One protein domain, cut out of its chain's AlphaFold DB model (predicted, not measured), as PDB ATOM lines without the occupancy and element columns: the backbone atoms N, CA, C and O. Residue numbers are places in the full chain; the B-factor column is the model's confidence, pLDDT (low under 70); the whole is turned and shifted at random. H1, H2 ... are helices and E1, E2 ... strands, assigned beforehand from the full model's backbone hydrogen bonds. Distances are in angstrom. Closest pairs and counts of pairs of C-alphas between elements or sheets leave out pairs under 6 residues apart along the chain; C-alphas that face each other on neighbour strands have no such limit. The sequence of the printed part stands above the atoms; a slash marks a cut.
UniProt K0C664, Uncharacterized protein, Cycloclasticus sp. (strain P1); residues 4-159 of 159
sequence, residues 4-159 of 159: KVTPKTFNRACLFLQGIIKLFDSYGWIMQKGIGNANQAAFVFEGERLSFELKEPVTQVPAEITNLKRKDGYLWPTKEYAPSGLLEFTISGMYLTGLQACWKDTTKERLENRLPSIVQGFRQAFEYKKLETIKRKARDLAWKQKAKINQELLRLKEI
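What this domain is: This is residues 4 to 159 of the 159 residues of an uncharacterized protein of Cycloclasticus sp. (strain P1) (UniProt K0C664). A strongly twisted sheet of five strands has both helices over one face, and the long helix H2 runs far past it, residues 134 to 157 sticking out as an arm. E3 runs on into the small hairpin of E4 and E5, whose loop sticks out with residues 66 to 76. The printed part has 156 residues, with helices and strands in the order H1 E1 E2 E3 E4 E5 E6 E7 H2; the large sheet, E1 - E2 - E3 - E6 - E7, is antiparallel and the class is mixed. The whole is extended, with a radius of gyration of the C-alphas of 23.7 A and spans of 86 by 48 by 27 A.

How they stand to each other: E1, residues 30 to 32, E2, 42 to 45, and E3, 48 to 55, form a meander, each strand the antiparallel neighbour of the one before; N 30 and O 44 are 3.0 A apart, N 43 and O 50 2.9 A. E3 pairs farther on with E6, residues 88 to 91, N 53 to O 90 being 2.8 A, and E6 with E7, 102 to 104, N 89 to O 103 being 2.8 A. H1, residues 7 to 26, and H2, 111 to 157, are on one face, two layers; Glu 48 and Lys 129 are the closest C-alphas of E3 and H2, 6.4 A. H1 has a height over the sheet of 7.3 A. E4, residues 58 to 62, and E5, 79 to 83, form a hairpin, N 59 to O 82 being 3.0 A. O i to N i+4 pairs within hydrogen-bond range are 14 of 16 in H1 and 40 of 43 in H2.

Where its parts are: H1 spans 29.6 A from C-alpha 7 at (-39.858, 39.295, -32.593), E3 23.3 A, and H2 64.8 A to C-alpha 157 at (-46.616, -25.464, -7.502), with a kink of 44 degrees near residue 118.

The domain as a whole: The C-alphas of Leu 68 and Ile 159, the farthest apart, are 85.7 A apart. The printed part has no cut. The link E4 to E5 is long, and pLDDT is under 70 at residues 35 to 39, 62 to 80 and 159.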
ATOM      1  N   LYS A   4     -38.818  29.721 -28.780       89.81
ATOM      2  CA  LYS A   4     -39.759  30.626 -28.103       89.81
ATOM      3  C   LYS A   4     -39.100  31.969 -27.845       89.81
ATOM      4  O   LYS A   4     -38.550  32.208 -26.775       89.81
ATOM      5  N   VAL A   5     -39.120  32.829 -28.840       90.62
ATOM      6  CA  VAL A   5     -38.402  34.100 -28.799       90.62
ATOM      7  C   VAL A   5     -39.339  35.213 -29.217       90.62
ATOM      8  O   VAL A   5     -40.277  34.976 -29.981       90.62
ATOM      9  N   THR A   6     -39.124  36.418 -28.700       89.44
ATOM     10  CA  THR A   6     -39.911  37.567 -29.143       89.44
ATOM     11  C   THR A   6     -39.434  38.034 -30.521       89.44
ATOM     12  O   THR A   6     -38.316  37.705 -30.936       89.44
ATOM     13  N   PRO A   7     -40.239  38.824 -31.260       89.88
ATOM     14  CA  PRO A   7     -39.858  39.295 -32.593       89.88
ATOM     15  C   PRO A   7     -38.492  39.992 -32.634       89.88
ATOM     16  O   PRO A   7     -37.762  39.871 -33.614       89.88
ATOM     17  N   LYS A   8     -38.105  40.670 -31.543       90.25
ATOM     18  CA  LYS A   8     -36.841  41.410 -31.447       90.25
ATOM     19  C   LYS A   8     -35.608  40.503 -31.501       90.25
ATOM     20  O   LYS A   8     -34.590  40.898 -32.063       90.25
ATOM     21  N   THR A   9     -35.673  39.307 -30.918       92.25
ATOM     22  CA  THR A   9     -34.534  38.372 -30.861       92.25
ATOM     23  C   THR A   9     -34.627  37.253 -31.900       92.25
ATOM     24  O   THR A   9     -33.667  36.501 -32.070       92.25
ATOM     25  N   PHE A  10     -35.734  37.177 -32.647       93.06
ATOM     26  CA  PHE A  10     -36.020  36.115 -33.612       93.06
ATOM     27  C   PHE A  10     -34.902  35.889 -34.636       93.06
ATOM     28  O   PHE A  10     -34.390  34.778 -34.746       93.06
ATOM     29  N   ASN A  11     -34.451  36.943 -35.323       94.75
ATOM     30  CA  ASN A  11     -33.400  36.816 -36.340       94.75
ATOM     31  C   ASN A  11     -32.095  36.262 -35.754       94.75
ATOM     32  O   ASN A  11     -31.466  35.387 -36.347       94.75
ATOM     33  N   ARG A  12     -31.708  36.728 -34.561       95.06
ATOM     34  CA  ARG A  12     -30.511  36.234 -33.872       95.06
ATOM     35  C   ARG A  12     -30.672  34.774 -33.461       95.06
ATOM     36  O   ARG A  12     -29.752  33.990 -33.661       95.06
ATOM     37  N   ALA A  13     -31.840  34.395 -32.946       95.00
ATOM     38  CA  ALA A  13     -32.142  33.013 -32.597       95.00
ATOM     39  C   ALA A  13     -32.051  32.077 -33.817       95.00
ATOM     40  O   ALA A  13     -31.471  30.997 -33.716       95.00
ATOM     41  N   CYS A  14     -32.554  32.506 -34.980       94.12
ATOM     42  CA  CYS A  14     -32.437  31.758 -36.232       94.12
ATOM     43  C   CYS A  14     -30.981  31.599 -36.685       94.12
ATOM     44  O   CYS A  14     -30.575  30.486 -37.018       94.12
ATOM     45  N   LEU A  15     -30.189  32.676 -36.662       95.88
ATOM     46  CA  LEU A  15     -28.770  32.633 -37.031       95.88
ATOM     47  C   LEU A  15     -27.965  31.734 -36.089       95.88
ATOM     48  O   LEU A  15     -27.191  30.894 -36.549       95.88
ATOM     49  N   PHE A  16     -28.189  31.866 -34.780       95.62
ATOM     50  CA  PHE A  16     -27.576  31.006 -33.775       95.62
ATOM     51  C   PHE A  16     -27.917  29.536 -34.029       95.62
ATOM     52  O   PHE A  16     -27.017  28.701 -34.098       95.62
ATOM     53  N   LEU A  17     -29.198  29.214 -34.237       93.94
ATOM     54  CA  LEU A  17     -29.623  27.839 -34.473       93.94
ATOM     55  C   LEU A  17     -29.050  27.278 -35.779       93.94
ATOM     56  O   LEU A  17     -28.596  26.138 -35.798       93.94
ATOM     57  N   GLN A  18     -29.018  28.068 -36.854       94.88
ATOM     58  CA  GLN A  18     -28.398  27.663 -38.116       94.88
ATOM     59  C   GLN A  18     -26.901  27.369 -37.942       94.88
ATOM     60  O   GLN A  18     -26.403  26.382 -38.484       94.88
ATOM     61  N   GLY A  19     -26.191  28.203 -37.176       95.88
ATOM     62  CA  GLY A  19     -24.786  27.993 -36.834       95.88
ATOM     63  C   GLY A  19     -24.573  26.722 -36.013       95.88
ATOM     64  O   GLY A  19     -23.733  25.902 -36.373       95.88
ATOM     65  N   ILE A  20     -25.381  26.516 -34.969       95.75
ATOM     66  CA  ILE A  20     -25.360  25.302 -34.142       95.75
ATOM     67  C   ILE A  20     -25.616  24.056 -34.985       95.75
ATOM     68  O   ILE A  20     -24.882  23.091 -34.842       95.75
ATOM     69  N   ILE A  21     -26.611  24.076 -35.878       95.56
ATOM     70  CA  ILE A  21     -26.915  22.941 -36.758       95.56
ATOM     71  C   ILE A  21     -25.683  22.554 -37.573       95.56
ATOM     72  O   ILE A  21     -25.295  21.394 -37.558       95.56
ATOM     73  N   LYS A  22     -25.048  23.523 -38.244       96.94
ATOM     74  CA  LYS A  22     -23.853  23.268 -39.063       96.94
ATOM     75  C   LYS A  22     -22.663  22.799 -38.225       96.94
ATOM     76  O   LYS A  22     -21.938  21.900 -38.634       96.94
ATOM     77  N   LEU A  23     -22.463  23.397 -37.052       97.00
ATOM     78  CA  LEU A  23     -21.399  22.999 -36.136       97.00
ATOM     79  C   LEU A  23     -21.610  21.565 -35.639       97.00
ATOM     80  O   LEU A  23     -20.687  20.764 -35.660       97.00
ATOM     81  N   PHE A  24     -22.821  21.226 -35.211       97.44
ATOM     82  CA  PHE A  24     -23.159  19.900 -34.697       97.44
ATOM     83  C   PHE A  24     -23.098  18.834 -35.792       97.44
ATOM     84  O   PHE A  24     -22.593  17.741 -35.541       97.44
ATOM     85  N   ASP A  25     -23.498  19.175 -37.015       97.12
ATOM     86  CA  ASP A  25     -23.347  18.310 -38.186       97.12
ATOM     87  C   ASP A  25     -21.874  17.935 -38.431       97.12
ATOM     88  O   ASP A  25     -21.567  16.774 -38.686       97.12
ATOM     89  N   SER A  26     -20.934  18.867 -38.207       97.00
ATOM     90  CA  SER A  26     -19.486  18.583 -38.292       97.00
ATOM     91  C   SER A  26     -18.982  17.554 -37.262       97.00
ATOM     92  O   SER A  26     -17.953  16.918 -37.481       97.00
ATOM     93  N   TYR A  27     -19.725  17.341 -36.169       96.38
ATOM     94  CA  TYR A  27     -19.477  16.291 -35.173       96.38
ATOM     95  C   TYR A  27     -20.302  15.014 -35.429       96.38
ATOM     96  O   TYR A  27     -20.275  14.089 -34.617       96.38
ATOM     97  N   GLY A  28     -21.054  14.953 -36.533       96.81
ATOM     98  CA  GLY A  28     -21.958  13.851 -36.862       96.81
ATOM     99  C   GLY A  28     -23.267  13.859 -36.065       96.81
ATOM    100  O   GLY A  28     -23.964  12.845 -36.013       96.81
ATOM    101  N   TRP A  29     -23.607  14.971 -35.407       97.19
ATOM    102  CA  TRP A  29     -24.831  15.104 -34.616       97.19
ATOM    103  C   TRP A  29     -25.948  15.665 -35.488       97.19
ATOM    104  O   TRP A  29     -26.068  16.873 -35.698       97.19
ATOM    105  N   ILE A  30     -26.796  14.775 -35.987       95.75
ATOM    106  CA  ILE A  30     -27.777  15.122 -37.012       95.75
ATOM    107  C   ILE A  30     -29.036  15.691 -36.367       95.75
ATOM    108  O   ILE A  30     -29.648  15.067 -35.494       95.75
ATOM    109  N   MET A  31     -29.468  16.868 -36.825       93.44
ATOM    110  CA  MET A  31     -30.770  17.403 -36.439       93.44
ATOM    111  C   MET A  31     -31.884  16.577 -37.085       93.44
ATOM    112  O   MET A  31     -31.975  16.459 -38.305       93.44
ATOM    113  N   GLN A  32     -32.790  16.063 -36.261       91.94
ATOM    114  CA  GLN A  32     -33.989  15.370 -36.705       91.94
ATOM    115  C   GLN A  32     -35.244  16.090 -36.229       91.94
ATOM    116  O   GLN A  32     -35.321  16.610 -35.110       91.94
ATOM    117  N   LYS A  33     -36.278  16.057 -37.075       86.31
ATOM    118  CA  LYS A  33     -37.623  16.491 -36.694       86.31
ATOM    119  C   LYS A  33     -38.164  15.617 -35.558       86.31
ATOM    120  O   LYS A  33     -37.671  14.519 -35.288       86.31
ATOM    121  N   GLY A  34     -39.148  16.155 -34.849       75.44
ATOM    122  CA  GLY A  34     -39.906  15.431 -33.835       75.44
ATOM    123  C   GLY A  34     -40.549  14.156 -34.377       75.44
ATOM    124  O   GLY A  34     -40.877  14.092 -35.559       75.44
ATOM    125  N   ILE A  35     -40.712  13.147 -33.519       68.44
ATOM    126  CA  ILE A  35     -41.429  11.907 -33.846       68.44
ATOM    127  C   ILE A  35     -42.833  11.996 -33.228       68.44
ATOM    128  O   ILE A  35     -42.967  12.300 -32.040       68.44
ATOM    129  N   GLY A  36     -43.874  11.722 -34.022       66.81
ATOM    130  CA  GLY A  36     -45.277  11.766 -33.587       66.81
ATOM    131  C   GLY A  36     -45.797  13.187 -33.326       66.81
ATOM    132  O   GLY A  36     -45.360  14.142 -33.960       66.81
ATOM    133  N   ASN A  37     -46.712  13.343 -32.361       57.19
ATOM    134  CA  ASN A  37     -47.315  14.645 -32.012       57.19
ATOM    135  C   ASN A  37     -46.348  15.610 -31.297       57.19
ATOM    136  O   ASN A  37     -46.682  16.769 -31.037       57.19
ATOM    137  N   ALA A  38     -45.141  15.156 -30.953       59.25
ATOM    138  CA  ALA A  38     -44.124  15.997 -30.353       59.25
ATOM    139  C   ALA A  38     -43.354  16.736 -31.458       59.25
ATOM    140  O   ALA A  38     -42.352  16.232 -31.948       59.25
ATOM    141  N   ASN A  39     -43.776  17.959 -31.803       63.47
ATOM    142  CA  ASN A  39     -43.085  18.878 -32.733       63.47
ATOM    143  C   ASN A  39     -41.726  19.398 -32.194       63.47
ATOM    144  O   ASN A  39     -41.416  20.585 -32.286       63.47
ATOM    145  N   GLN A  40     -40.927  18.548 -31.547       79.00
ATOM    146  CA  GLN A  40     -39.652  18.919 -30.934       79.00
ATOM    147  C   GLN A  40     -38.493  18.396 -31.771       79.00
ATOM    148  O   GLN A  40     -38.270  17.184 -31.861       79.00
ATOM    149  N   ALA A  41     -37.758  19.325 -32.379       88.06
ATOM    150  CA  ALA A  41     -36.482  19.012 -32.995       88.06
ATOM    151  C   ALA A  41     -35.504  18.492 -31.932       88.06
ATOM    152  O   ALA A  41     -35.549  18.890 -30.766       88.06
ATOM    153  N   ALA A  42     -34.637  17.581 -32.345       92.81
ATOM    154  CA  ALA A  42     -33.608  17.016 -31.492       92.81
ATOM    155  C   ALA A  42     -32.346  16.769 -32.304       92.81
ATOM    156  O   ALA A  42     -32.414  16.589 -33.520       92.81
ATOM    157  N   PHE A  43     -31.215  16.708 -31.618       95.19
ATOM    158  CA  PHE A  43     -29.982  16.195 -32.192       95.19
ATOM    159  C   PHE A  43     -29.856  14.709 -31.885       95.19
ATOM    160  O   PHE A  43     -30.197  14.263 -30.784       95.19
ATOM    161  N   VAL A  44     -29.401  13.945 -32.874       95.81
ATOM    162  CA  VAL A  44     -29.243  12.496 -32.787       95.81
ATOM    163  C   VAL A  44     -27.798  12.121 -33.056       95.81
ATOM    164  O   VAL A  44     -27.212  12.565 -34.042       95.81
ATOM    165  N   PHE A  45     -27.247  11.282 -32.185       96.94
ATOM    166  CA  PHE A  45     -25.897  10.748 -32.299       96.94
ATOM    167  C   PHE A  45     -25.862   9.332 -31.721       96.94
ATOM    168  O   PHE A  45     -26.397   9.095 -30.641       96.94
ATOM    169  N   GLU A  46     -25.294   8.376 -32.464       94.06
ATOM    170  CA  GLU A  46     -25.180   6.961 -32.058       94.06
ATOM    171  C   GLU A  46     -26.494   6.317 -31.557       94.06
ATOM    172  O   GLU A  46     -26.502   5.466 -30.671       94.06
ATOM    173  N   GLY A  47     -27.631   6.720 -32.132       92.12
ATOM    174  CA  GLY A  47     -28.958   6.223 -31.749       92.12
ATOM    175  C   GLY A  47     -29.563   6.887 -30.507       92.12
ATOM    176  O   GLY A  47     -30.728   6.634 -30.198       92.12
ATOM    177  N   GLU A  48     -28.828   7.772 -29.835       94.56
ATOM    178  CA  GLU A  48     -29.325   8.578 -28.723       94.56
ATOM    179  C   GLU A  48     -29.890   9.913 -29.218       94.56
ATOM    180  O   GLU A  48     -29.383  10.517 -30.165       94.56
ATOM    181  N   ARG A  49     -30.961  10.383 -28.572       93.56
ATOM    182  CA  ARG A  49     -31.712  11.579 -28.979       93.56
ATOM    183  C   ARG A  49     -31.753  12.611 -27.858       93.56
ATOM    184  O   ARG A  49     -32.263  12.330 -26.775       93.56
ATOM    185  N   LEU A  50     -31.303  13.831 -28.156       93.69
ATOM    186  CA  LEU A  50     -31.338  14.975 -27.246       93.69
ATOM    187  C   LEU A  50     -32.226  16.090 -27.798       93.69
ATOM    188  O   LEU A  50     -31.876  16.773 -28.763       93.69
ATOM    189  N   SER A  51     -33.382  16.284 -27.168       92.69
ATOM    190  CA  SER A  51     -34.245  17.437 -27.431       92.69
ATOM    191  C   SER A  51     -33.653  18.697 -26.808       92.69
ATOM    192  O   SER A  51     -33.017  18.644 -25.755       92.69
ATOM    193  N   PHE A  52     -33.903  19.845 -27.425       93.06
ATOM    194  CA  PHE A  52     -33.418  21.132 -26.943       93.06
ATOM    195  C   PHE A  52     -34.514  22.198 -27.008       93.06
ATOM    196  O   PHE A  52     -35.522  22.047 -27.698       93.06
ATOM    197  N   GLU A  53     -34.294  23.295 -26.295       93.00
ATOM    198  CA  GLU A  53     -35.127  24.487 -26.342       93.00
ATOM    199  C   GLU A  53     -34.240  25.726 -26.488       93.00
ATOM    200  O   GLU A  53     -33.263  25.882 -25.757       93.00
ATOM    201  N   LEU A  54     -34.600  26.610 -27.421       93.88
ATOM    202  CA  LEU A  54     -34.076  27.970 -27.499       93.88
ATOM    203  C   LEU A  54     -35.198  28.939 -27.130       93.88
ATOM    204  O   LEU A  54     -36.223  28.995 -27.815       93.88
ATOM    205  N   LYS A  55     -35.031  29.699 -26.051       93.81
ATOM    206  CA  LYS A  55     -36.049  30.642 -25.588       93.81
ATOM    207  C   LYS A  55     -35.465  31.995 -25.223       93.81
ATOM    208  O   LYS A  55     -34.304  32.100 -24.856       93.81
ATOM    209  N   GLU A  56     -36.305  33.012 -25.269       93.81
ATOM    210  CA  GLU A  56     -36.063  34.297 -24.634       93.81
ATOM    211  C   GLU A  56     -36.894  34.349 -23.348       93.81
ATOM    212  O   GLU A  56     -38.126  34.284 -23.423       93.81
ATOM    213  N   PRO A  57     -36.275  34.434 -22.158       89.75
ATOM    214  CA  PRO A  57     -37.017  34.668 -20.931       89.75
ATOM    215  C   PRO A  57     -37.792  35.986 -21.026       89.75
ATOM    216  O   PRO A  57     -37.256  37.007 -21.463       89.75
ATOM    217  N   VAL A  58     -39.052  35.961 -20.603       85.44
ATOM    218  CA  VAL A  58     -39.914  37.143 -20.525       85.44
ATOM    219  C   VAL A  58     -40.291  37.389 -19.074       85.44
ATOM    220  O   VAL A  58     -40.603  36.446 -18.341       85.44
ATOM    221  N   THR A  59     -40.275  38.651 -18.658       82.88
ATOM    222  CA  THR A  59     -40.730  39.041 -17.323       82.88
ATOM    223  C   THR A  59     -42.169  39.510 -17.421       82.88
ATOM    224  O   THR A  59     -42.505  40.347 -18.257       82.88
ATOM    225  N   GLN A  60     -43.030  38.953 -16.576       78.12
ATOM    226  CA  GLN A  60     -44.410  39.403 -16.480       78.12
ATOM    227  C   GLN A  60     -44.432  40.786 -15.820       78.12
ATOM    228  O   GLN A  60     -43.949  40.937 -14.698       78.12
ATOM    229  N   VAL A  61     -44.998  41.773 -16.502       75.56
ATOM    230  CA  VAL A  61     -45.218  43.122 -15.977       75.56
ATOM    231  C   VAL A  61     -46.716  43.344 -15.736       75.56
ATOM    232  O   VAL A  61     -47.549  42.786 -16.466       75.56
ATOM    233  N   PRO A  62     -47.096  44.090 -14.681       66.12
ATOM    234  CA  PRO A  62     -48.480  44.507 -14.497       66.12
ATOM    235  C   PRO A  62     -48.929  45.281 -15.736       66.12
ATOM    236  O   PRO A  62     -48.216  46.177 -16.178       66.12
ATOM    237  N   ALA A  63     -50.082  44.930 -16.306       61.62
ATOM    238  CA  ALA A  63     -50.646  45.725 -17.387       61.62
ATOM    239  C   ALA A  63     -50.972  47.120 -16.834       61.62
ATOM    240  O   ALA A  63     -51.737  47.234 -15.869       61.62
ATOM    241  N   GLU A  64     -50.397  48.177 -17.410       58.19
ATOM    242  CA  GLU A  64     -50.864  49.527 -17.114       58.19
ATOM    243  C   GLU A  64     -52.288  49.644 -17.652       58.19
ATOM    244  O   GLU A  64     -52.524  49.702 -18.860       58.19
ATOM    245  N   ILE A  65     -53.263  49.662 -16.743       54.81
ATOM    246  CA  ILE A  65     -54.656  49.950 -17.078       54.81
ATOM    247  C   ILE A  65     -54.726  51.443 -17.421       54.81
ATOM    248  O   ILE A  65     -55.143  52.271 -16.616       54.81
ATOM    249  N   THR A  66     -54.283  51.818 -18.618       49.00
ATOM    250  CA  THR A  66     -54.582  53.135 -19.167       49.00
ATOM    251  C   THR A  66     -56.082  53.165 -19.453       49.00
ATOM    252  O   THR A  66     -56.615  52.317 -20.170       49.00
ATOM    253  N   ASN A  67     -56.775  54.141 -18.861       48.25
ATOM    254  CA  ASN A  67     -58.238  54.294 -18.804       48.25
ATOM    255  C   ASN A  67     -58.977  54.371 -20.166       48.25
ATOM    256  O   ASN A  67     -60.168  54.656 -20.201       48.25
ATOM    257  N   LEU A  68     -58.312  54.099 -21.293       49.56
ATOM    258  CA  LEU A  68     -58.835  54.207 -22.659       49.56
ATOM    259  C   LEU A  68     -59.275  52.871 -23.291       49.56
ATOM    260  O   LEU A  68     -59.739  52.871 -24.429       49.56
ATOM    261  N   LYS A  69     -59.151  51.726 -22.601       49.69
ATOM    262  CA  LYS A  69     -59.456  50.398 -23.185       49.69
ATOM    263  C   LYS A  69     -60.417  49.521 -22.374       49.69
ATOM    264  O   LYS A  69     -60.395  48.301 -22.512       49.69
ATOM    265  N   ARG A  70     -61.310  50.099 -21.566       50.38
ATOM    266  CA  ARG A  70     -62.459  49.334 -21.050       50.38
ATOM    267  C   ARG A  70     -63.538  49.255 -22.130       50.38
ATOM    268  O   ARG A  70     -64.361  50.153 -22.253       50.38
ATOM    269  N   LYS A  71     -63.511  48.185 -22.928       51.19
ATOM    270  CA  LYS A  71     -64.715  47.664 -23.585       51.19
ATOM    271  C   LYS A  71     -65.105  46.361 -22.894       51.19
ATOM    272  O   LYS A  71     -64.246  45.539 -22.584       51.19
ATOM    273  N   ASP A  72     -66.386  46.219 -22.603       54.12
ATOM    274  CA  ASP A  72     -66.952  45.090 -21.875       54.12
ATOM    275  C   ASP A  72     -66.611  43.750 -22.547       54.12
ATOM    276  O   ASP A  72     -66.860  43.551 -23.735       54.12
ATOM    277  N   GLY A  73     -66.003  42.831 -21.790       54.28
ATOM    278  CA  GLY A  73     -65.638  41.497 -22.269       54.28
ATOM    279  C   GLY A  73     -64.839  40.698 -21.237       54.28
ATOM    280  O   GLY A  73     -63.923  41.217 -20.610       54.28
ATOM    281  N   TYR A  74     -65.189  39.425 -21.053       51.91
ATOM    282  CA  TYR A  74     -64.720  38.549 -19.965       51.91
ATOM    283  C   TYR A  74     -63.292  37.976 -20.150       51.91
ATOM    284  O   TYR A  74     -62.837  37.174 -19.339       51.91
ATOM    285  N   LEU A  75     -62.566  38.361 -21.206       53.06
ATOM    286  CA  LEU A  75     -61.205  37.890 -21.499       53.06
ATOM    287  C   LEU A  75     -60.293  39.070 -21.850       53.06
ATOM    288  O   LEU A  75     -60.065  39.366 -23.021       53.06
ATOM    289  N   TRP A  76     -59.734  39.727 -20.836       56.91
ATOM    290  CA  TRP A  76     -58.631  40.666 -21.037       56.91
ATOM    291  C   TRP A  76     -57.315  40.027 -20.587       56.91
ATOM    292  O   TRP A  76     -57.279  39.420 -19.512       56.91
ATOM    293  N   PRO A  77     -56.220  40.153 -21.366       54.53
ATOM    294  CA  PRO A  77     -54.901  39.774 -20.891       54.53
ATOM    295  C   PRO A  77     -54.549  40.678 -19.706       54.53
ATOM    296  O   PRO A  77     -54.232  41.850 -19.869       54.53
ATOM    297  N   THR A  78     -54.618  40.141 -18.492       55.47
ATOM    298  CA  THR A  78     -54.294  40.857 -17.244       55.47
ATOM    299  C   THR A  78     -52.790  41.048 -17.038       55.47
ATOM    300  O   THR A  78     -52.348  41.486 -15.976       55.47
ATOM    301  N   LYS A  79     -51.983  40.653 -18.026       60.84
ATOM    302  CA  LYS A  79     -50.539  40.486 -17.918       60.84
ATOM    303  C   LYS A  79     -49.891  40.910 -19.225       60.84
ATOM    304  O   LYS A  79     -50.174  40.325 -20.270       60.84
ATOM    305  N   GLU A  80     -49.002  41.886 -19.143       69.31
ATOM    306  CA  GLU A  80     -48.089  42.219 -20.227       69.31
ATOM    307  C   GLU A  80     -46.753  41.502 -19.986       69.31
ATOM    308  O   GLU A  80     -46.411  41.141 -18.857       69.31
ATOM    309  N   TYR A  81     -46.005  41.227 -21.052       74.81
ATOM    310  CA  TYR A  81     -44.728  40.521 -20.968       74.81
ATOM    311  C   TYR A  81     -43.632  41.389 -21.566       74.81
ATOM    312  O   TYR A  81     -43.662  41.712 -22.753       74.81
ATOM    313  N   ALA A  82     -42.650  41.738 -20.741       78.88
ATOM    314  CA  ALA A  82     -41.477  42.472 -21.170       78.88
ATOM    315  C   ALA A  82     -40.403  41.483 -21.675       78.88
ATOM    316  O   ALA A  82     -39.972  40.612 -20.906       78.88
ATOM    317  N   PRO A  83     -39.966  41.579 -22.947       83.25
ATOM    318  CA  PRO A  83     -38.855  40.785 -23.465       83.25
ATOM    319  C   PRO A  83     -37.549  41.135 -22.754       83.25
ATOM    320  O   PRO A  83     -37.213  42.312 -22.620       83.25
ATOM    321  N   SER A  84     -36.777  40.125 -22.346       84.69
ATOM    322  CA  SER A  84     -35.448  40.360 -21.765       84.69
ATOM    323  C   SER A  84     -34.396  40.750 -22.807       84.69
ATOM    324  O   SER A  84     -33.385  41.357 -22.466       84.69
ATOM    325  N   GLY A  85     -34.596  40.387 -24.077       86.81
ATOM    326  CA  GLY A  85     -33.586  40.488 -25.127       86.81
ATOM    327  C   GLY A  85     -32.457  39.454 -25.015       86.81
ATOM    328  O   GLY A  85     -31.537  39.479 -25.833       86.81
ATOM    329  N   LEU A  86     -32.514  38.560 -24.023       93.25
ATOM    330  CA  LEU A  86     -31.488  37.567 -23.712       93.25
ATOM    331  C   LEU A  86     -31.965  36.179 -24.141       93.25
ATOM    332  O   LEU A  86     -33.087  35.784 -23.845       93.25
ATOM    333  N   LEU A  87     -31.116  35.422 -24.823       95.38
ATOM    334  CA  LEU A  87     -31.419  34.061 -25.252       95.38
ATOM    335  C   LEU A  87     -30.911  33.032 -24.237       95.38
ATOM    336  O   LEU A  87     -29.841  33.177 -23.653       95.38
ATOM    337  N   GLU A  88     -31.666  31.954 -24.068       95.69
ATOM    338  CA  GLU A  88     -31.320  30.767 -23.292       95.69
ATOM    339  C   GLU A  88     -31.452  29.528 -24.183       95.69
ATOM    340  O   GLU A  88     -32.495  29.301 -24.798       95.69
ATOM    341  N   PHE A  89     -30.394  28.725 -24.239       95.69
ATOM    342  CA  PHE A  89     -30.324  27.458 -24.948       95.69
ATOM    343  C   PHE A  89     -30.164  26.315 -23.947       95.69
ATOM    344  O   PHE A  89     -29.232  26.319 -23.144       95.69
ATOM    345  N   THR A  90     -31.062  25.334 -23.995       95.00
ATOM    346  CA  THR A  90     -31.153  24.293 -22.964       95.00
ATOM    347  C   THR A  90     -31.377  22.912 -23.574       95.00
ATOM    348  O   THR A  90     -32.221  22.747 -24.453       95.00
ATOM    349  N   ILE A  91     -30.669  21.894 -23.076       94.56
ATOM    350  CA  ILE A  91     -30.956  20.480 -23.350       94.56
ATOM    351  C   ILE A  91     -32.132  20.054 -22.471       94.56
ATOM    352  O   ILE A  91     -32.072  20.085 -21.239       94.56
ATOM    353  N   SER A  92     -33.225  19.651 -23.107       90.56
ATOM    354  CA  SER A  92     -34.450  19.262 -22.411       90.56
ATOM    355  C   SER A  92     -34.259  17.941 -21.659       90.56
ATOM    356  O   SER A  92     -33.670  16.998 -22.179       90.56
ATOM    357  N   GLY A  93     -34.789  17.854 -20.435       86.25
ATOM    358  CA  GLY A  93     -34.768  16.619 -19.637       86.25
ATOM    359  C   GLY A  93     -33.429  16.282 -18.970       86.25
ATOM    360  O   GLY A  93     -33.296  15.192 -18.424       86.25
ATOM    361  N   MET A  94     -32.457  17.199 -18.975       88.81
ATOM    362  CA  MET A  94     -31.133  16.982 -18.369       88.81
ATOM    363  C   MET A  94     -30.950  17.669 -17.002       88.81
ATOM    364  O   MET A  94     -29.894  17.547 -16.387       88.81
ATOM    365  N   TYR A  95     -31.974  18.355 -16.488       78.44
ATOM    366  CA  TYR A  95     -31.894  19.193 -15.281       78.44
ATOM    367  C   TYR A  95     -31.465  18.453 -13.998       78.44
ATOM    368  O   TYR A  95     -30.761  19.033 -13.181       78.44
ATOM    369  N   LEU A  96     -31.833  17.177 -13.824       83.06
ATOM    370  CA  LEU A  96     -31.475  16.381 -12.631       83.06
ATOM    371  C   LEU A  96     -30.155  15.621 -12.758       83.06
ATOM    372  O   LEU A  96     -29.769  14.903 -11.843       83.06
ATOM    373  N   THR A  97     -29.469  15.731 -13.894       86.69
ATOM    374  CA  THR A  97     -28.277  14.912 -14.161       86.69
ATOM    375  C   THR A  97     -27.003  15.485 -13.540       86.69
ATOM    376  O   THR A  97     -25.981  14.808 -13.525       86.69
ATOM    377  N   GLY A  98     -27.045  16.732 -13.051       88.94
ATOM    378  CA  GLY A  98     -25.867  17.472 -12.585       88.94
ATOM    379  C   GLY A  98     -24.946  17.957 -13.713       88.94
ATOM    380  O   GLY A  98     -23.968  18.648 -13.444       88.94
ATOM    381  N   LEU A  99     -25.256  17.627 -14.971       91.94
ATOM    382  CA  LEU A  99     -24.504  18.073 -16.139       91.94
ATOM    383  C   LEU A  99     -24.892  19.498 -16.530       91.94
ATOM    384  O   LEU A  99     -26.041  19.922 -16.377       91.94
ATOM    385  N   GLN A 100     -23.937  20.228 -17.106       94.19
ATOM    386  CA  GLN A 100     -24.230  21.522 -17.703       94.19
ATOM    387  C   GLN A 100     -25.113  21.323 -18.939       94.19
ATOM    388  O   GLN A 100     -24.672  20.821 -19.970       94.19
ATOM    389  N   ALA A 101     -26.374  21.727 -18.814       94.88
ATOM    390  CA  ALA A 101     -27.394  21.543 -19.841       94.88
ATOM    391  C   ALA A 101     -28.116  22.842 -20.213       94.88
ATOM    392  O   ALA A 101     -29.052  22.802 -21.003       94.88
ATOM    393  N   CYS A 102     -27.728  23.976 -19.630       95.50
ATOM    394  CA  CYS A 102     -28.353  25.271 -19.862       95.50
ATOM    395  C   CYS A 102     -27.279  26.343 -20.038       95.50
ATOM    396  O   CYS A 102     -26.375  26.488 -19.210       95.50
ATOM    397  N   TRP A 103     -27.410  27.116 -21.109       96.56
ATOM    398  CA  TRP A 103     -26.582  28.270 -21.412       96.56
ATOM    399  C   TRP A 103     -27.494  29.456 -21.647       96.56
ATOM    400  O   TRP A 103     -28.523  29.334 -22.299       96.56
ATOM    401  N   LYS A 104     -27.113  30.616 -21.128       95.62
ATOM    402  CA  LYS A 104     -27.866  31.851 -21.296       95.62
ATOM    403  C   LYS A 104     -26.940  32.994 -21.644       95.62
ATOM    404  O   LYS A 104     -25.791  33.017 -21.197       95.62
ATOM    405  N   ASP A 105     -27.476  33.940 -22.395       95.25
ATOM    406  CA  ASP A 105     -26.909  35.267 -22.494       95.25
ATOM    407  C   ASP A 105     -26.818  35.898 -21.103       95.25
ATOM    408  O   ASP A 105     -27.642  35.687 -20.206       95.25
ATOM    409  N   THR A 106     -25.804  36.726 -20.949       91.81
ATOM    410  CA  THR A 106     -25.644  37.644 -19.833       91.81
ATOM    411  C   THR A 106     -25.361  39.029 -20.395       91.81
ATOM    412  O   THR A 106     -25.110  39.198 -21.587       91.81
ATOM    413  N   THR A 107     -25.342  40.038 -19.530       86.94
ATOM    414  CA  THR A 107     -24.952  41.397 -19.927       86.94
ATOM    415  C   THR A 107     -23.525  41.475 -20.477       86.94
ATOM    416  O   THR A 107     -23.221  42.397 -21.228       86.94
ATOM    417  N   LYS A 108     -22.652  40.520 -20.125       90.50
ATOM    418  CA  LYS A 108     -21.231  40.503 -20.509       90.50
ATOM    419  C   LYS A 108     -20.899  39.503 -21.611       90.50
ATOM    420  O   LYS A 108     -19.896  39.660 -22.294       90.50
ATOM    421  N   GLU A 109     -21.705  38.460 -21.765       92.31
ATOM    422  CA  GLU A 109     -21.358  37.320 -22.604       92.31
ATOM    423  C   GLU A 109     -22.582  36.769 -23.321       92.31
ATOM    424  O   GLU A 109     -23.622  36.528 -22.704       92.31
ATOM    425  N   ARG A 110     -22.428  36.551 -24.627       94.62
ATOM    426  CA  ARG A 110     -23.470  36.036 -25.508       94.62
ATOM    427  C   ARG A 110     -23.367  34.521 -25.705       94.62
ATOM    428  O   ARG A 110     -22.276  33.961 -25.608       94.62
ATOM    429  N   LEU A 111     -24.477  33.868 -26.050       94.62
ATOM    430  CA  LEU A 111     -24.551  32.438 -26.373       94.62
ATOM    431  C   LEU A 111     -23.549  32.013 -27.451       94.62
ATOM    432  O   LEU A 111     -22.953  30.947 -27.338       94.62
ATOM    433  N   GLU A 112     -23.332  32.848 -28.466       94.75
ATOM    434  CA  GLU A 112     -22.389  32.595 -29.559       94.75
ATOM    435  C   GLU A 112     -20.944  32.445 -29.055       94.75
ATOM    436  O   GLU A 112     -20.159  31.702 -29.635       94.75
ATOM    437  N   ASN A 113     -20.592  33.083 -27.937       95.19
ATOM    438  CA  ASN A 113     -19.261  32.952 -27.338       95.19
ATOM    439  C   ASN A 113     -19.140  31.696 -26.461       95.19
ATOM    440  O   ASN A 113     -18.040  31.278 -26.112       95.19
ATOM    441  N   ARG A 114     -20.268  31.055 -26.135       95.31
ATOM    442  CA  ARG A 114     -20.342  29.856 -25.288       95.31
ATOM    443  C   ARG A 114     -20.370  28.556 -26.088       95.31
ATOM    444  O   ARG A 114     -20.530  27.491 -25.494       95.31
ATOM    445  N   LEU A 115     -20.183  28.620 -27.410       95.38
ATOM    446  CA  LEU A 115     -20.211  27.454 -28.301       95.38
ATOM    447  C   LEU A 115     -19.329  26.285 -27.825       95.38
ATOM    448  O   LEU A 115     -19.842  25.166 -27.806       95.38
ATOM    449  N   PRO A 116     -18.075  26.485 -27.361       95.56
ATOM    450  CA  PRO A 116     -17.261  25.370 -26.870       95.56
ATOM    451  C   PRO A 116     -17.889  24.648 -25.668       95.56
ATOM    452  O   PRO A 116     -17.946  23.420 -25.633       95.56
ATOM    453  N   SER A 117     -18.428  25.407 -24.707       96.62
ATOM    454  CA  SER A 117     -19.114  24.853 -23.531       96.62
ATOM    455  C   SER A 117     -20.422  24.154 -23.915       96.62
ATOM    456  O   SER A 117     -20.739  23.103 -23.361       96.62
ATOM    457  N   ILE A 118     -21.152  24.691 -24.897       97.00
ATOM    458  CA  ILE A 118     -22.362  24.064 -25.443       97.00
ATOM    459  C   ILE A 118     -22.028  22.701 -26.058       97.00
ATOM    460  O   ILE A 118     -22.663  21.704 -25.715       97.00
ATOM    461  N   VAL A 119     -21.007  22.631 -26.919       97.19
ATOM    462  CA  VAL A 119     -20.548  21.369 -27.525       97.19
ATOM    463  C   VAL A 119     -20.147  20.369 -26.440       97.19
ATOM    464  O   VAL A 119     -20.574  19.215 -26.475       97.19
ATOM    465  N   GLN A 120     -19.384  20.804 -25.433       96.88
ATOM    466  CA  GLN A 120     -18.992  19.942 -24.320       96.88
ATOM    467  C   GLN A 120     -20.206  19.379 -23.564       96.88
ATOM    468  O   GLN A 120     -20.250  18.176 -23.298       96.88
ATOM    469  N   GLY A 121     -21.202  20.214 -23.259       96.62
ATOM    470  CA  GLY A 121     -22.414  19.771 -22.568       96.62
ATOM    471  C   GLY A 121     -23.246  18.789 -23.391       96.62
ATOM    472  O   GLY A 121     -23.708  17.784 -22.855       96.62
ATOM    473  N   PHE A 122     -23.380  19.007 -24.704       97.00
ATOM    474  CA  PHE A 122     -24.052  18.049 -25.591       97.00
ATOM    475  C   PHE A 122     -23.320  16.710 -25.656       97.00
ATOM    476  O   PHE A 122     -23.957  15.663 -25.551       97.00
ATOM    477  N   ARG A 123     -21.986  16.724 -25.751       96.88
ATOM    478  CA  ARG A 123     -21.186  15.495 -25.730       96.88
ATOM    479  C   ARG A 123     -21.412  14.705 -24.441       96.88
ATOM    480  O   ARG A 123     -21.705  13.516 -24.496       96.88
ATOM    481  N   GLN A 124     -21.333  15.369 -23.288       96.69
ATOM    482  CA  GLN A 124     -21.600  14.739 -21.990       96.69
ATOM    483  C   GLN A 124     -23.034  14.203 -21.894       96.69
ATOM    484  O   GLN A 124     -23.252  13.112 -21.368       96.69
ATOM    485  N   ALA A 125     -24.010  14.938 -22.426       96.81
ATOM    486  CA  ALA A 125     -25.404  14.519 -22.441       96.81
ATOM    487  C   ALA A 125     -25.642  13.274 -23.316       96.81
ATOM    488  O   ALA A 125     -26.406  12.396 -22.913       96.81
ATOM    489  N   PHE A 126     -24.977  13.163 -24.470       96.88
ATOM    490  CA  PHE A 126     -25.059  11.970 -25.318       96.88
ATOM    491  C   PHE A 126     -24.464  10.746 -24.617       96.88
ATOM    492  O   PHE A 126     -25.120   9.707 -24.554       96.88
ATOM    493  N   GLU A 127     -23.281  10.882 -24.013       95.88
ATOM    494  CA  GLU A 127     -22.658   9.802 -23.233       95.88
ATOM    495  C   GLU A 127     -23.549   9.357 -22.070       95.88
ATOM    496  O   GLU A 127     -23.771   8.164 -21.848       95.88
ATOM    497  N   TYR A 128     -24.137  10.318 -21.355       95.81
ATOM    498  CA  TYR A 128     -25.082  10.026 -20.285       95.81
ATOM    499  C   TYR A 128     -26.285   9.220 -20.791       95.81
ATOM    500  O   TYR A 128     -26.628   8.195 -20.198       95.81
ATOM    501  N   LYS A 129     -26.897   9.627 -21.911       95.00
ATOM    502  CA  LYS A 129     -28.040   8.911 -22.497       95.00
ATOM    503  C   LYS A 129     -27.681   7.502 -22.947       95.00
ATOM    504  O   LYS A 129     -28.420   6.567 -22.646       95.00
ATOM    505  N   LYS A 130     -26.507   7.326 -23.548       95.56
ATOM    506  CA  LYS A 130     -25.981   6.010 -23.922       95.56
ATOM    507  C   LYS A 130     -25.859   5.091 -22.704       95.56
ATOM    508  O   LYS A 130     -26.330   3.950 -22.726       95.56
ATOM    509  N   LEU A 131     -25.306   5.598 -21.599       94.75
ATOM    510  CA  LEU A 131     -25.211   4.858 -20.337       94.75
ATOM    511  C   LEU A 131     -26.590   4.526 -19.749       94.75
ATOM    512  O   LEU A 131     -26.798   3.406 -19.276       94.75
ATOM    513  N   GLU A 132     -27.545   5.458 -19.784       93.44
ATOM    514  CA  GLU A 132     -28.926   5.194 -19.362       93.44
ATOM    515  C   GLU A 132     -29.579   4.092 -20.202       93.44
ATOM    516  O   GLU A 132     -30.202   3.180 -19.646       93.44
ATOM    517  N   THR A 133     -29.407   4.129 -21.524       94.00
ATOM    518  CA  THR A 133     -29.933   3.119 -22.446       94.00
ATOM    519  C   THR A 133     -29.358   1.738 -22.142       94.00
ATOM    520  O   THR A 133     -30.121   0.770 -22.065       94.00
ATOM    521  N   ILE A 134     -28.047   1.631 -21.907       95.19
ATOM    522  CA  ILE A 134     -27.390   0.372 -21.525       95.19
ATOM    523  C   ILE A 134     -27.956  -0.148 -20.197       95.19
ATOM    524  O   ILE A 134     -28.393  -1.299 -20.116       95.19
ATOM    525  N   LYS A 135     -28.027   0.707 -19.168       94.88
ATOM    526  CA  LYS A 135     -28.573   0.342 -17.848       94.88
ATOM    527  C   LYS A 135     -30.033  -0.097 -17.928       94.88
ATOM    528  O   LYS A 135     -30.435  -1.036 -17.246       94.88
ATOM    529  N   ARG A 136     -30.850   0.575 -18.742       94.38
ATOM    530  CA  ARG A 136     -32.250   0.195 -18.971       94.38
ATOM    531  C   ARG A 136     -32.343  -1.183 -19.620       94.38
ATOM    532  O   ARG A 136     -33.006  -2.046 -19.062       94.38
ATOM    533  N   LYS A 137     -31.609  -1.426 -20.712       94.69
ATOM    534  CA  LYS A 137     -31.593  -2.733 -21.393       94.69
ATOM    535  C   LYS A 137     -31.174  -3.873 -20.457       94.69
ATOM    536  O   LYS A 137     -31.792  -4.934 -20.482       94.69
ATOM    537  N   ALA A 138     -30.173  -3.648 -19.603       95.50
ATOM    538  CA  ALA A 138     -29.738  -4.631 -18.609       95.50
ATOM    539  C   ALA A 138     -30.834  -4.941 -17.571       95.50
ATOM    540  O   ALA A 138     -31.100  -6.109 -17.282       95.50
ATOM    541  N   ARG A 139     -31.515  -3.909 -17.051       94.50
ATOM    542  CA  ARG A 139     -32.648  -4.077 -16.123       94.50
ATOM    543  C   ARG A 139     -33.813  -4.824 -16.765       94.50
ATOM    544  O   ARG A 139     -34.354  -5.735 -16.145       94.50
ATOM    545  N   ASP A 140     -34.160  -4.485 -18.003       94.69
ATOM    546  CA  ASP A 140     -35.255  -5.133 -18.731       94.69
ATOM    547  C   ASP A 140     -34.962  -6.620 -18.972       94.69
ATOM    548  O   ASP A 140     -35.854  -7.462 -18.850       94.69
ATOM    549  N   LEU A 141     -33.707  -6.964 -19.282       94.94
ATOM    550  CA  LEU A 141     -33.280  -8.353 -19.446       94.94
ATOM    551  C   LEU A 141     -33.391  -9.135 -18.129       94.94
ATOM    552  O   LEU A 141     -33.979 -10.219 -18.115       94.94
ATOM    553  N   ALA A 142     -32.890  -8.571 -17.028       94.56
ATOM    554  CA  ALA A 142     -32.974  -9.186 -15.704       94.56
ATOM    555  C   ALA A 142     -34.432  -9.378 -15.254       94.56
ATOM    556  O   ALA A 142     -34.797 -10.433 -14.730       94.56
ATOM    557  N   TRP A 143     -35.295  -8.390 -15.512       92.75
ATOM    558  CA  TRP A 143     -36.721  -8.480 -15.209       92.75
ATOM    559  C   TRP A 143     -37.408  -9.594 -16.009       92.75
ATOM    560  O   TRP A 143     -38.131 -10.402 -15.429       92.75
ATOM    561  N   LYS A 144     -37.120  -9.712 -17.314       94.94
ATOM    562  CA  LYS A 144     -37.645 -10.797 -18.163       94.94
ATOM    563  C   LYS A 144     -37.194 -12.182 -17.694       94.94
ATOM    564  O   LYS A 144     -37.997 -13.111 -17.701       94.94
ATOM    565  N   GLN A 145     -35.934 -12.336 -17.286       93.94
ATOM    566  CA  GLN A 145     -35.425 -13.603 -16.747       93.94
ATOM    567  C   GLN A 145     -36.120 -13.974 -15.433       93.94
ATOM    568  O   GLN A 145     -36.603 -15.096 -15.290       93.94
ATOM    569  N   LYS A 146     -36.251 -13.016 -14.507       93.38
ATOM    570  CA  LYS A 146     -36.953 -13.226 -13.234       93.38
ATOM    571  C   LYS A 146     -38.431 -13.566 -13.440       93.38
ATOM    572  O   LYS A 146     -38.945 -14.459 -12.774       93.38
ATOM    573  N   ALA A 147     -39.102 -12.901 -14.380       93.25
ATOM    574  CA  ALA A 147     -40.490 -13.196 -14.726       93.25
ATOM    575  C   ALA A 147     -40.663 -14.635 -15.244       93.25
ATOM    576  O   ALA A 147     -41.590 -15.316 -14.814       93.25
ATOM    577  N   LYS A 148     -39.745 -15.126 -16.092       93.50
ATOM    578  CA  LYS A 148     -39.758 -16.519 -16.575       93.50
ATOM    579  C   LYS A 148     -39.559 -17.533 -15.447       93.50
ATOM    580  O   LYS A 148     -40.318 -18.489 -15.363       93.50
ATOM    581  N   ILE A 149     -38.578 -17.306 -14.569       93.38
ATOM    582  CA  ILE A 149     -38.323 -18.181 -13.411       93.38
ATOM    583  C   ILE A 149     -39.557 -18.237 -12.505       93.38
ATOM    584  O   ILE A 149     -39.981 -19.315 -12.105       93.38
ATOM    585  N   ASN A 150     -40.172 -17.088 -12.222       91.81
ATOM    586  CA  ASN A 150     -41.373 -17.034 -11.395       91.81
ATOM    587  C   ASN A 150     -42.565 -17.760 -12.037       91.81
ATOM    588  O   ASN A 150     -43.301 -18.433 -11.326       91.81
ATOM    589  N   GLN A 151     -42.755 -17.644 -13.356       92.12
ATOM    590  CA  GLN A 151     -43.804 -18.383 -14.068       92.12
ATOM    591  C   GLN A 151     -43.594 -19.898 -13.992       92.12
ATOM    592  O   GLN A 151     -44.553 -20.627 -13.757       92.12
ATOM    593  N   GLU A 152     -42.356 -20.365 -14.139       89.62
ATOM    594  CA  GLU A 152     -42.045 -21.793 -14.039       89.62
ATOM    595  C   GLU A 152     -42.231 -22.323 -12.609       89.62
ATOM    596  O   GLU A 152     -42.826 -23.376 -12.407       89.62
ATOM    597  N   LEU A 153     -41.821 -21.553 -11.595       90.19
ATOM    598  CA  LEU A 153     -42.058 -21.900 -10.190       90.19
ATOM    599  C   LEU A 153     -43.548 -21.950  -9.830       90.19
ATOM    600  O   LEU A 153     -43.927 -22.732  -8.963       90.19
ATOM    601  N   LEU A 154     -44.384 -21.110 -10.448       90.12
ATOM    602  CA  LEU A 154     -45.836 -21.173 -10.270       90.12
ATOM    603  C   LEU A 154     -46.410 -22.444 -10.900       90.12
ATOM    604  O   LEU A 154     -47.150 -23.149 -10.226       90.12
ATOM    605  N   ARG A 155     -45.992 -22.795 -12.125       88.62
ATOM    606  CA  ARG A 155     -46.399 -24.051 -12.780       88.62
ATOM    607  C   ARG A 155     -46.046 -25.282 -11.952       88.62
ATOM    608  O   ARG A 155     -46.870 -26.172 -11.811       88.62
ATOM    609  N   LEU A 156     -44.844 -25.319 -11.375       86.12
ATOM    610  CA  LEU A 156     -44.397 -26.433 -10.532       86.12
ATOM    611  C   LEU A 156     -45.143 -26.534  -9.192       86.12
ATOM    612  O   LEU A 156     -45.093 -27.585  -8.570       86.12
ATOM    613  N   LYS A 157     -45.793 -25.460  -8.726       82.75
ATOM    614  CA  LYS A 157     -46.616 -25.464  -7.502       82.75
ATOM    615  C   LYS A 157     -48.073 -25.863  -7.746       82.75
ATOM    616  O   LYS A 157     -48.790 -26.097  -6.781       82.75
ATOM    617  N   GLU A 158     -48.514 -25.864  -9.000       73.94
ATOM    618  CA  GLU A 158     -49.863 -26.272  -9.412       73.94
ATOM    619  C   GLU A 158     -49.950 -27.774  -9.759       73.94
ATOM    620  O   GLU A 158     -51.040 -28.263 -10.053       73.94
ATOM    621  N   ILE A 159     -48.820 -28.495  -9.708       58.66
ATOM    622  CA  ILE A 159     -48.693 -29.960  -9.837       58.66
ATOM    623  C   ILE A 159     -48.540 -30.563  -8.440       58.66
ATOM    624  O   ILE A 159     -49.191 -31.599  -8.181       58.66
TER     625      ILE A 159